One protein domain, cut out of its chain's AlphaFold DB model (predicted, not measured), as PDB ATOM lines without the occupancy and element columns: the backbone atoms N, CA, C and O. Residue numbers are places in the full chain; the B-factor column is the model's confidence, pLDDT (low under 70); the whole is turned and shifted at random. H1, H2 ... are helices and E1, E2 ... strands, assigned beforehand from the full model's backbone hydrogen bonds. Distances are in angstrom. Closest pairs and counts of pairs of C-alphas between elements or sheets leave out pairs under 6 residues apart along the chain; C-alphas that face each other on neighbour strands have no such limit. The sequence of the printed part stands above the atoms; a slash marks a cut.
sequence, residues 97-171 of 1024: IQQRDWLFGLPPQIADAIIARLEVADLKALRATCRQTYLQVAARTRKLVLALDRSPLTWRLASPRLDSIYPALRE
ATOM      1  N   ILE A  97     222.560 201.041 248.575       56.34
ATOM      2  CA  ILE A  97     221.642 201.645 247.596       56.34
ATOM      3  C   ILE A  97     220.938 200.549 246.784       56.34
ATOM      4  O   ILE A  97     219.710 200.512 246.768       56.34
ATOM      5  N   GLN A  98     221.676 199.585 246.217       60.12
ATOM      6  CA  GLN A  98     221.063 198.465 245.486       60.12
ATOM      7  C   GLN A  98     220.126 197.622 246.367       60.12
ATOM      8  O   GLN A  98     219.061 197.203 245.916       60.12
ATOM      9  N   GLN A  99     220.485 197.395 247.634       58.81
ATOM     10  CA  GLN A  99     219.640 196.661 248.579       58.81
ATOM     11  C   GLN A  99     218.347 197.407 248.926       58.81
ATOM     12  O   GLN A  99     217.325 196.755 249.133       58.81
ATOM     13  N   ARG A 100     218.362 198.746 248.956       60.91
ATOM     14  CA  ARG A 100     217.150 199.565 249.099       60.91
ATOM     15  C   ARG A 100     216.289 199.544 247.839       60.91
ATOM     16  O   ARG A 100     215.081 199.357 247.949       60.91
ATOM     17  N   ASP A 101     216.894 199.651 246.661       59.53
ATOM     18  CA  ASP A 101     216.161 199.639 245.389       59.53
ATOM     19  C   ASP A 101     215.473 198.282 245.127       59.53
ATOM     20  O   ASP A 101     214.364 198.231 244.592       59.53
ATOM     21  N   TRP A 102     216.068 197.169 245.579       64.38
ATOM     22  CA  TRP A 102     215.451 195.834 245.524       64.38
ATOM     23  C   TRP A 102     214.222 195.667 246.433       64.38
ATOM     24  O   TRP A 102     213.436 194.741 246.223       64.38
ATOM     25  N   LEU A 103     214.007 196.548 247.414       64.00
ATOM     26  CA  LEU A 103     212.841 196.529 248.305       64.00
ATOM     27  C   LEU A 103     211.641 197.303 247.716       64.00
ATOM     28  O   LEU A 103     210.886 197.942 248.444       64.00
ATOM     29  N   PHE A 104     211.460 197.232 246.392       60.41
ATOM     30  CA  PHE A 104     210.310 197.764 245.639       60.41
ATOM     31  C   PHE A 104     210.010 199.256 245.853       60.41
ATOM     32  O   PHE A 104     208.853 199.670 245.822       60.41
ATOM     33  N   GLY A 105     211.044 200.073 246.063       58.91
ATOM     34  CA  GLY A 105     210.868 201.514 246.257       58.91
ATOM     35  C   GLY A 105     210.212 201.889 247.589       58.91
ATOM     36  O   GLY A 105     209.633 202.970 247.697       58.91
ATOM     37  N   LEU A 106     210.299 201.026 248.612       61.56
ATOM     38  CA  LEU A 106     209.956 201.420 249.978       61.56
ATOM     39  C   LEU A 106     210.734 202.690 250.384       61.56
ATOM     40  O   LEU A 106     211.924 202.804 250.069       61.56
ATOM     41  N   PRO A 107     210.104 203.630 251.120       66.38
ATOM     42  CA  PRO A 107     210.784 204.810 251.632       66.38
ATOM     43  C   PRO A 107     212.077 204.442 252.376       66.38
ATOM     44  O   PRO A 107     212.074 203.445 253.107       66.38
ATOM     45  N   PRO A 108     213.149 205.254 252.259       67.25
ATOM     46  CA  PRO A 108     214.456 204.998 252.872       67.25
ATOM     47  C   PRO A 108     214.363 204.483 254.308       67.25
ATOM     48  O   PRO A 108     214.905 203.441 254.650       67.25
ATOM     49  N   GLN A 109     213.569 205.178 255.119       75.62
ATOM     50  CA  GLN A 109     213.401 204.949 256.547       75.62
ATOM     51  C   GLN A 109     212.714 203.609 256.849       75.62
ATOM     52  O   GLN A 109     212.986 202.999 257.878       75.62
ATOM     53  N   ILE A 110     211.828 203.145 255.960       72.06
ATOM     54  CA  ILE A 110     211.115 201.871 256.099       72.06
ATOM     55  C   ILE A 110     212.015 200.721 255.644       72.06
ATOM     56  O   ILE A 110     212.116 199.719 256.348       72.06
ATOM     57  N   ALA A 111     212.715 200.882 254.518       77.56
ATOM     58  CA  ALA A 111     213.699 199.912 254.048       77.56
ATOM     59  C   ALA A 111     214.815 199.703 255.088       77.56
ATOM     60  O   ALA A 111     215.070 198.570 255.492       77.56
ATOM     61  N   ASP A 112     215.398 200.790 255.603       78.62
ATOM     62  CA  ASP A 112     216.449 200.755 256.624       78.62
ATOM     63  C   ASP A 112     215.938 200.127 257.943       78.62
ATOM     64  O   ASP A 112     216.635 199.315 258.554       78.62
ATOM     65  N   ALA A 113     214.692 200.405 258.353       79.69
ATOM     66  CA  ALA A 113     214.079 199.794 259.540       79.69
ATOM     67  C   ALA A 113     213.757 198.295 259.380       79.69
ATOM     68  O   ALA A 113     213.794 197.560 260.368       79.69
ATOM     69  N   ILE A 114     213.444 197.829 258.167       77.75
ATOM     70  CA  ILE A 114     213.260 196.401 257.860       77.75
ATOM     71  C   ILE A 114     214.620 195.697 257.844       77.75
ATOM     72  O   ILE A 114     214.791 194.683 258.520       77.75
ATOM     73  N   ILE A 115     215.609 196.266 257.148       82.44
ATOM     74  CA  ILE A 115     216.987 195.756 257.083       82.44
ATOM     75  C   ILE A 115     217.588 195.616 258.491       82.44
ATOM     76  O   ILE A 115     218.201 194.596 258.791       82.44
ATOM     77  N   ALA A 116     217.358 196.590 259.379       86.12
ATOM     78  CA  ALA A 116     217.851 196.571 260.758       86.12
ATOM     79  C   ALA A 116     217.143 195.563 261.693       86.12
ATOM     80  O   ALA A 116     217.603 195.358 262.815       86.12
ATOM     81  N   ARG A 117     216.018 194.964 261.274       87.88
ATOM     82  CA  ARG A 117     215.208 194.034 262.089       87.88
ATOM     83  C   ARG A 117     215.286 192.571 261.654       87.88
ATOM     84  O   ARG A 117     214.809 191.716 262.394       87.88
ATOM     85  N   LEU A 118     215.841 192.285 260.479       88.00
ATOM     86  CA  LEU A 118     215.940 190.932 259.931       88.00
ATOM     87  C   LEU A 118     217.263 190.268 260.316       88.00
ATOM     88  O   LEU A 118     218.321 190.899 260.288       88.00
ATOM     89  N   GLU A 119     217.221 188.969 260.609       93.81
ATOM     90  CA  GLU A 119     218.442 188.182 260.761       93.81
ATOM     91  C   GLU A 119     219.172 188.043 259.416       93.81
ATOM     92  O   GLU A 119     218.573 188.103 258.343       93.81
ATOM     93  N   VAL A 120     220.486 187.796 259.445       86.56
ATOM     94  CA  VAL A 120     221.314 187.684 258.224       86.56
ATOM     95  C   VAL A 120     220.816 186.579 257.274       86.56
ATOM     96  O   VAL A 120     220.999 186.683 256.059       86.56
ATOM     97  N   ALA A 121     220.177 185.531 257.805       88.56
ATOM     98  CA  ALA A 121     219.543 184.477 257.016       88.56
ATOM     99  C   ALA A 121     218.291 184.986 256.277       88.56
ATOM    100  O   ALA A 121     218.218 184.865 255.051       88.56
ATOM    101  N   ASP A 122     217.367 185.635 256.988       86.75
ATOM    102  CA  ASP A 122     216.151 186.215 256.406       86.75
ATOM    103  C   ASP A 122     216.478 187.331 255.416       86.75
ATOM    104  O   ASP A 122     215.862 187.434 254.361       86.75
ATOM    105  N   LEU A 123     217.507 188.131 255.698       83.31
ATOM    106  CA  LEU A 123     217.990 189.191 254.819       83.31
ATOM    107  C   LEU A 123     218.542 188.601 253.502       83.31
ATOM    108  O   LEU A 123     218.276 189.134 252.423       83.31
ATOM    109  N   LYS A 124     219.232 187.449 253.541       84.50
ATOM    110  CA  LYS A 124     219.622 186.703 252.326       84.50
ATOM    111  C   LYS A 124     218.407 186.144 251.574       84.50
ATOM    112  O   LYS A 124     218.359 186.275 250.350       84.50
ATOM    113  N   ALA A 125     217.433 185.562 252.275       80.19
ATOM    114  CA  ALA A 125     216.209 185.027 251.671       80.19
ATOM    115  C   ALA A 125     215.348 186.131 251.026       80.19
ATOM    116  O   ALA A 125     214.853 185.967 249.907       80.19
ATOM    117  N   LEU A 126     215.249 187.290 251.680       81.88
ATOM    118  CA  LEU A 126     214.585 188.485 251.175       81.88
ATOM    119  C   LEU A 126     215.311 189.030 249.944       81.88
ATOM    120  O   LEU A 126     214.668 189.227 248.920       81.88
ATOM    121  N   ARG A 127     216.646 189.179 249.973       80.56
ATOM    122  CA  ARG A 127     217.434 189.576 248.786       80.56
ATOM    123  C   ARG A 127     217.211 188.626 247.604       80.56
ATOM    124  O   ARG A 127     217.044 189.099 246.483       80.56
ATOM    125  N   ALA A 128     217.190 187.311 247.834       80.12
ATOM    126  CA  ALA A 128     216.935 186.324 246.781       80.12
ATOM    127  C   ALA A 128     215.516 186.465 246.198       80.12
ATOM    128  O   ALA A 128     215.362 186.562 244.980       80.12
ATOM    129  N   THR A 129     214.501 186.564 247.060       81.44
ATOM    130  CA  THR A 129     213.088 186.729 246.672       81.44
ATOM    131  C   THR A 129     212.837 188.052 245.946       81.44
ATOM    132  O   THR A 129     212.184 188.070 244.901       81.44
ATOM    133  N   CYS A 130     213.403 189.156 246.442       79.25
ATOM    134  CA  CYS A 130     213.364 190.470 245.803       79.25
ATOM    135  C   CYS A 130     214.043 190.443 244.434       79.25
ATOM    136  O   CYS A 130     213.454 190.906 243.466       79.25
ATOM    137  N   ARG A 131     215.235 189.841 244.312       80.62
ATOM    138  CA  ARG A 131     215.938 189.706 243.028       80.62
ATOM    139  C   ARG A 131     215.150 188.856 242.030       80.62
ATOM    140  O   ARG A 131     215.040 189.240 240.870       80.62
ATOM    141  N   GLN A 132     214.588 187.725 242.460       83.94
ATOM    142  CA  GLN A 132     213.765 186.867 241.603       83.94
ATOM    143  C   GLN A 132     212.508 187.600 241.124       83.94
ATOM    144  O   GLN A 132     212.209 187.599 239.933       83.94
ATOM    145  N   THR A 133     211.804 188.265 242.037       80.56
ATOM    146  CA  THR A 133     210.599 189.037 241.722       80.56
ATOM    147  C   THR A 133     210.924 190.244 240.837       80.56
ATOM    148  O   THR A 133     210.206 190.488 239.876       80.56
ATOM    149  N   TYR A 134     212.035 190.952 241.079       81.56
ATOM    150  CA  TYR A 134     212.520 192.028 240.209       81.56
ATOM    151  C   TYR A 134     212.769 191.522 238.785       81.56
ATOM    152  O   TYR A 134     212.268 192.119 237.841       81.56
ATOM    153  N   LEU A 135     213.466 190.390 238.620       82.12
ATOM    154  CA  LEU A 135     213.701 189.788 237.302       82.12
ATOM    155  C   LEU A 135     212.394 189.337 236.625       82.12
ATOM    156  O   LEU A 135     212.240 189.519 235.421       82.12
ATOM    157  N   GLN A 136     211.431 188.795 237.379       81.75
ATOM    158  CA  GLN A 136     210.115 188.413 236.847       81.75
ATOM    159  C   GLN A 136     209.267 189.617 236.425       81.75
ATOM    160  O   GLN A 136     208.612 189.557 235.384       81.75
ATOM    161  N   VAL A 137     209.274 190.699 237.209       83.62
ATOM    162  CA  VAL A 137     208.632 191.967 236.842       83.62
ATOM    163  C   VAL A 137     209.320 192.519 235.600       83.62
ATOM    164  O   VAL A 137     208.655 192.734 234.595       83.62
ATOM    165  N   ALA A 138     210.646 192.647 235.617       84.81
ATOM    166  CA  ALA A 138     211.404 193.261 234.537       84.81
ATOM    167  C   ALA A 138     211.251 192.515 233.196       84.81
ATOM    168  O   ALA A 138     210.989 193.142 232.170       84.81
ATOM    169  N   ALA A 139     211.268 191.178 233.210       86.06
ATOM    170  CA  ALA A 139     210.993 190.347 232.034       86.06
ATOM    171  C   ALA A 139     209.542 190.448 231.513       86.06
ATOM    172  O   ALA A 139     209.272 190.051 230.381       86.06
ATOM    173  N   ARG A 140     208.598 190.959 232.317       88.62
ATOM    174  CA  ARG A 140     207.180 191.148 231.954       88.62
ATOM    175  C   ARG A 140     206.799 192.612 231.699       88.62
ATOM    176  O   ARG A 140     205.731 192.856 231.135       88.62
ATOM    177  N   THR A 141     207.636 193.579 232.077       87.75
ATOM    178  CA  THR A 141     207.382 195.015 231.898       87.75
ATOM    179  C   THR A 141     207.336 195.382 230.417       87.75
ATOM    180  O   THR A 141     208.366 195.581 229.780       87.75
ATOM    181  N   ARG A 142     206.123 195.531 229.874       90.62
ATOM    182  CA  ARG A 142     205.902 196.053 228.512       90.62
ATOM    183  C   ARG A 142     205.865 197.575 228.434       90.62
ATOM    184  O   ARG A 142     206.110 198.131 227.367       90.62
ATOM    185  N   LYS A 143     205.560 198.235 229.552       91.38
ATOM    186  CA  LYS A 143     205.343 199.677 229.664       91.38
ATOM    187  C   LYS A 143     206.128 200.218 230.851       91.38
ATOM    188  O   LYS A 143     205.906 199.769 231.974       91.38
ATOM    189  N   LEU A 144     206.997 201.192 230.614       88.25
ATOM    190  CA  LEU A 144     207.754 201.887 231.651       88.25
ATOM    191  C   LEU A 144     207.364 203.367 231.665       88.25
ATOM    192  O   LEU A 144     207.295 204.016 230.621       88.25
ATOM    193  N   VAL A 145     207.105 203.902 232.857       86.81
ATOM    194  CA  VAL A 145     206.820 205.324 233.070       86.81
ATOM    195  C   VAL A 145     207.968 205.901 233.888       86.81
ATOM    196  O   VAL A 145     208.153 205.519 235.039       86.81
ATOM    197  N   LEU A 146     208.749 206.799 233.291       83.69
ATOM    198  CA  LEU A 146     209.870 207.459 233.953       83.69
ATOM    199  C   LEU A 146     209.480 208.885 234.341       83.69
ATOM    200  O   LEU A 146     209.276 209.742 233.479       83.69
ATOM    201  N   ALA A 147     209.417 209.135 235.648       79.38
ATOM    202  CA  ALA A 147     209.408 210.483 236.192       79.38
ATOM    203  C   ALA A 147     210.826 211.073 236.086       79.38
ATOM    204  O   ALA A 147     211.757 210.662 236.781       79.38
ATOM    205  N   LEU A 148     211.002 212.029 235.178       73.44
ATOM    206  CA  LEU A 148     212.190 212.865 235.071       73.44
ATOM    207  C   LEU A 148     212.138 213.925 236.181       73.44
ATOM    208  O   LEU A 148     211.753 215.075 235.954       73.44
ATOM    209  N   ASP A 149     212.488 213.498 237.391       68.88
ATOM    210  CA  ASP A 149     212.669 214.367 238.551       68.88
ATOM    211  C   ASP A 149     213.880 215.293 238.388       68.88
ATOM    212  O   ASP A 149     214.824 215.009 237.652       68.88
ATOM    213  N   ARG A 150     213.901 216.378 239.177       58.56
ATOM    214  CA  ARG A 150     215.065 217.278 239.321       58.56
ATOM    215  C   ARG A 150     216.321 216.580 239.873       58.56
ATOM    216  O   ARG A 150     217.398 217.170 239.879       58.56
ATOM    217  N   SER A 151     216.181 215.368 240.414       54.78
ATOM    218  CA  SER A 151     217.276 214.622 241.028       54.78
ATOM    219  C   SER A 151     218.109 213.903 239.959       54.78
ATOM    220  O   SER A 151     217.649 212.912 239.402       54.78
ATOM    221  N   PRO A 152     219.371 214.297 239.713       50.22
ATOM    222  CA  PRO A 152     220.258 213.579 238.793       50.22
ATOM    223  C   PRO A 152     220.655 212.189 239.314       50.22
ATOM    224  O   PRO A 152     221.232 211.392 238.577       50.22
ATOM    225  N   LEU A 153     220.412 211.906 240.600       51.72
ATOM    226  CA  LEU A 153     220.796 210.651 241.244       51.72
ATOM    227  C   LEU A 153     219.948 209.480 240.748       51.72
ATOM    228  O   LEU A 153     220.492 208.392 240.594       51.72
ATOM    229  N   THR A 154     218.679 209.709 240.388       54.00
ATOM    230  CA  THR A 154     217.825 208.676 239.771       54.00
ATOM    231  C   THR A 154     218.346 208.233 238.397       54.00
ATOM    232  O   THR A 154     217.919 207.209 237.873       54.00
ATOM    233  N   TRP A 155     219.295 208.975 237.812       54.75
ATOM    234  CA  TRP A 155     219.880 208.724 236.488       54.75
ATOM    235  C   TRP A 155     221.355 208.351 236.542       54.75
ATOM    236  O   TRP A 155     221.922 207.901 235.552       54.75
ATOM    237  N   ARG A 156     221.979 208.503 237.715       48.12
ATOM    238  CA  ARG A 156     223.291 207.923 238.026       48.12
ATOM    239  C   ARG A 156     223.218 206.420 238.312       48.12
ATOM    240  O   ARG A 156     224.209 205.823 238.722       48.12
ATOM    241  N   LEU A 157     222.091 205.798 237.970       46.12
ATOM    242  CA  LEU A 157     222.075 204.461 237.396       46.12
ATOM    243  C   LEU A 157     223.018 204.415 236.178       46.12
ATOM    244  O   LEU A 157     222.590 204.586 235.036       46.12
ATOM    245  N   ALA A 158     224.301 204.133 236.429       38.97
ATOM    246  CA  ALA A 158     225.287 203.694 235.440       38.97
ATOM    247  C   ALA A 158     224.898 202.293 234.928       38.97
ATOM    248  O   ALA A 158     225.530 201.284 235.234       38.97
ATOM    249  N   SER A 159     223.745 202.237 234.269       48.56
ATOM    250  CA  SER A 159     222.922 201.044 234.123       48.56
ATOM    251  C   SER A 159     223.125 200.364 232.773       48.56
ATOM    252  O   SER A 159     223.417 201.032 231.777       48.56
ATOM    253  N   PRO A 160     222.962 199.028 232.725       62.56
ATOM    254  CA  PRO A 160     222.912 198.297 231.468       62.56
ATOM    255  C   PRO A 160     221.685 198.724 230.646       62.56
ATOM    256  O   PRO A 160     220.782 199.402 231.142       62.56
ATOM    257  N   ARG A 161     221.662 198.346 229.364       70.94
ATOM    258  CA  ARG A 161     220.657 198.836 228.411       70.94
ATOM    259  C   ARG A 161     219.224 198.536 228.877       70.94
ATOM    260  O   ARG A 161     218.995 197.459 229.429       70.94
ATOM    261  N   LEU A 162     218.252 199.419 228.615       78.44
ATOM    262  CA  LEU A 162     216.854 199.171 229.017       78.44
ATOM    263  C   LEU A 162     216.295 197.885 228.409       78.44
ATOM    264  O   LEU A 162     215.620 197.153 229.117       78.44
ATOM    265  N   ASP A 163     216.647 197.571 227.164       77.19
ATOM    266  CA  ASP A 163     216.369 196.301 226.482       77.19
ATOM    267  C   ASP A 163     216.976 195.076 227.196       77.19
ATOM    268  O   ASP A 163     216.388 193.999 227.184       77.19
ATOM    269  N   SER A 164     218.110 195.228 227.884       81.00
ATOM    270  CA  SER A 164     218.728 194.140 228.662       81.00
ATOM    271  C   SER A 164     218.139 193.964 230.067       81.00
ATOM    272  O   SER A 164     218.187 192.865 230.615       81.00
ATOM    273  N   ILE A 165     217.571 195.025 230.654       82.06
ATOM    274  CA  ILE A 165     216.865 194.962 231.946       82.06
ATOM    275  C   ILE A 165     215.416 194.506 231.725       82.06
ATOM    276  O   ILE A 165     214.919 193.622 232.418       82.06
ATOM    277  N   TYR A 166     214.754 195.110 230.741       87.31
ATOM    278  CA  TYR A 166     213.345 194.971 230.405       87.31
ATOM    279  C   TYR A 166     213.200 194.456 228.958       87.31
ATOM    280  O   TYR A 166     212.790 195.210 228.075       87.31
ATOM    281  N   PRO A 167     213.498 193.173 228.678       86.81
ATOM    282  CA  PRO A 167     213.489 192.625 227.314       86.81
ATOM    283  C   PRO A 167     212.105 192.620 226.646       86.81
ATOM    284  O   PRO A 167     212.001 192.452 225.435       86.81
ATOM    285  N   ALA A 168     211.034 192.811 227.421       86.31
ATOM    286  CA  ALA A 168     209.671 192.952 226.919       86.31
ATOM    287  C   ALA A 168     209.229 194.417 226.711       86.31
ATOM    288  O   ALA A 168     208.072 194.637 226.346       86.31
ATOM    289  N   LEU A 169     210.092 195.412 226.961       88.56
ATOM    290  CA  LEU A 169     209.727 196.830 226.956       88.56
ATOM    291  C   LEU A 169     209.384 197.329 225.550       88.56
ATOM    292  O   LEU A 169     210.241 197.389 224.672       88.56
ATOM    293  N   ARG A 170     208.129 197.743 225.362       88.62
ATOM    294  CA  ARG A 170     207.609 198.296 224.105       88.62
ATOM    295  C   ARG A 170     207.210 199.766 224.229       88.62
ATOM    296  O   ARG A 170     207.430 200.534 223.301       88.62
ATOM    297  N   GLU A 171     206.682 200.180 225.376       89.38
ATOM    298  CA  GLU A 171     206.210 201.548 225.607       89.38
ATOM    299  C   GLU A 171     207.059 202.264 226.665       89.38
ATOM    300  O   GLU A 171     207.187 201.788 227.795       89.38
TER     301      GLU A 171
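This is residues 97 to 171 of the 1024 residues of an uncharacterized protein of Chlamydomonas reinhardtii (UniProt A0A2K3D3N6). One long helix, H3, makes the beam of a loose arch, and the chain folds back from both of its ends. On one side the short helices H2 and H1 turn back under H3; on the other the single strand E1 runs away from the end of H3 to the small helix H4, and the chain then returns to H5 near that end, with residues 147 to 153 and 155 to 161 sticking out. The printed part has 75 residues, with five named helices and one named strand in the order H1, H2, H3, E1, H4, H5, and is mostly helix. It is only just loose, close to compact, with a radius of gyration of the C-alphas of 14.0 A and spans of 39 by 29 by 18 A.

H3, residues 120 to 140, is close to but not clearly touching H2, residues 108 to 115: the closest C-alphas, of Ile 115 and Leu 123, are 7.0 A apart, at a steep tilt of 55 degrees, opposite ways. H1, residues 97 to 101, only just touches H2, with 3 pairs of C-alphas within 8 A, the closest being Arg 100 and Ala 111 at 6.0 A. H5, residues 162 to 165, is close to but not clearly touching H3, with the closest C-alphas, of Ala 138 and Ile 165, 6.3 A apart. E1, residues 143 to 148, pairs with no named strand; it is apart from H3, and only just apart from H4, residues 152 to 155, at 8.4 A. In H1, H2 and H3 every O i to N i+4 pair is within hydrogen-bond range; H4 and H5 are too short for such a pair.

H3 is 30.0 A long, from C-alpha 120 at (221.314, 187.684, 258.224) to C-alpha 140 at (207.180, 191.148, 231.954). E1 measures 15.8 A and H2 10.5 A, while H1, H4 and H5 are short. H1 begins at C-alpha 97, (221.642, 201.645, 247.596).

The C-alphas farthest apart, of Glu 119 and Glu 171, are 39.5 A apart. The printed part has no cut and no long link. Residues 97 to 108 and 149 to 160 have pLDDT under 70.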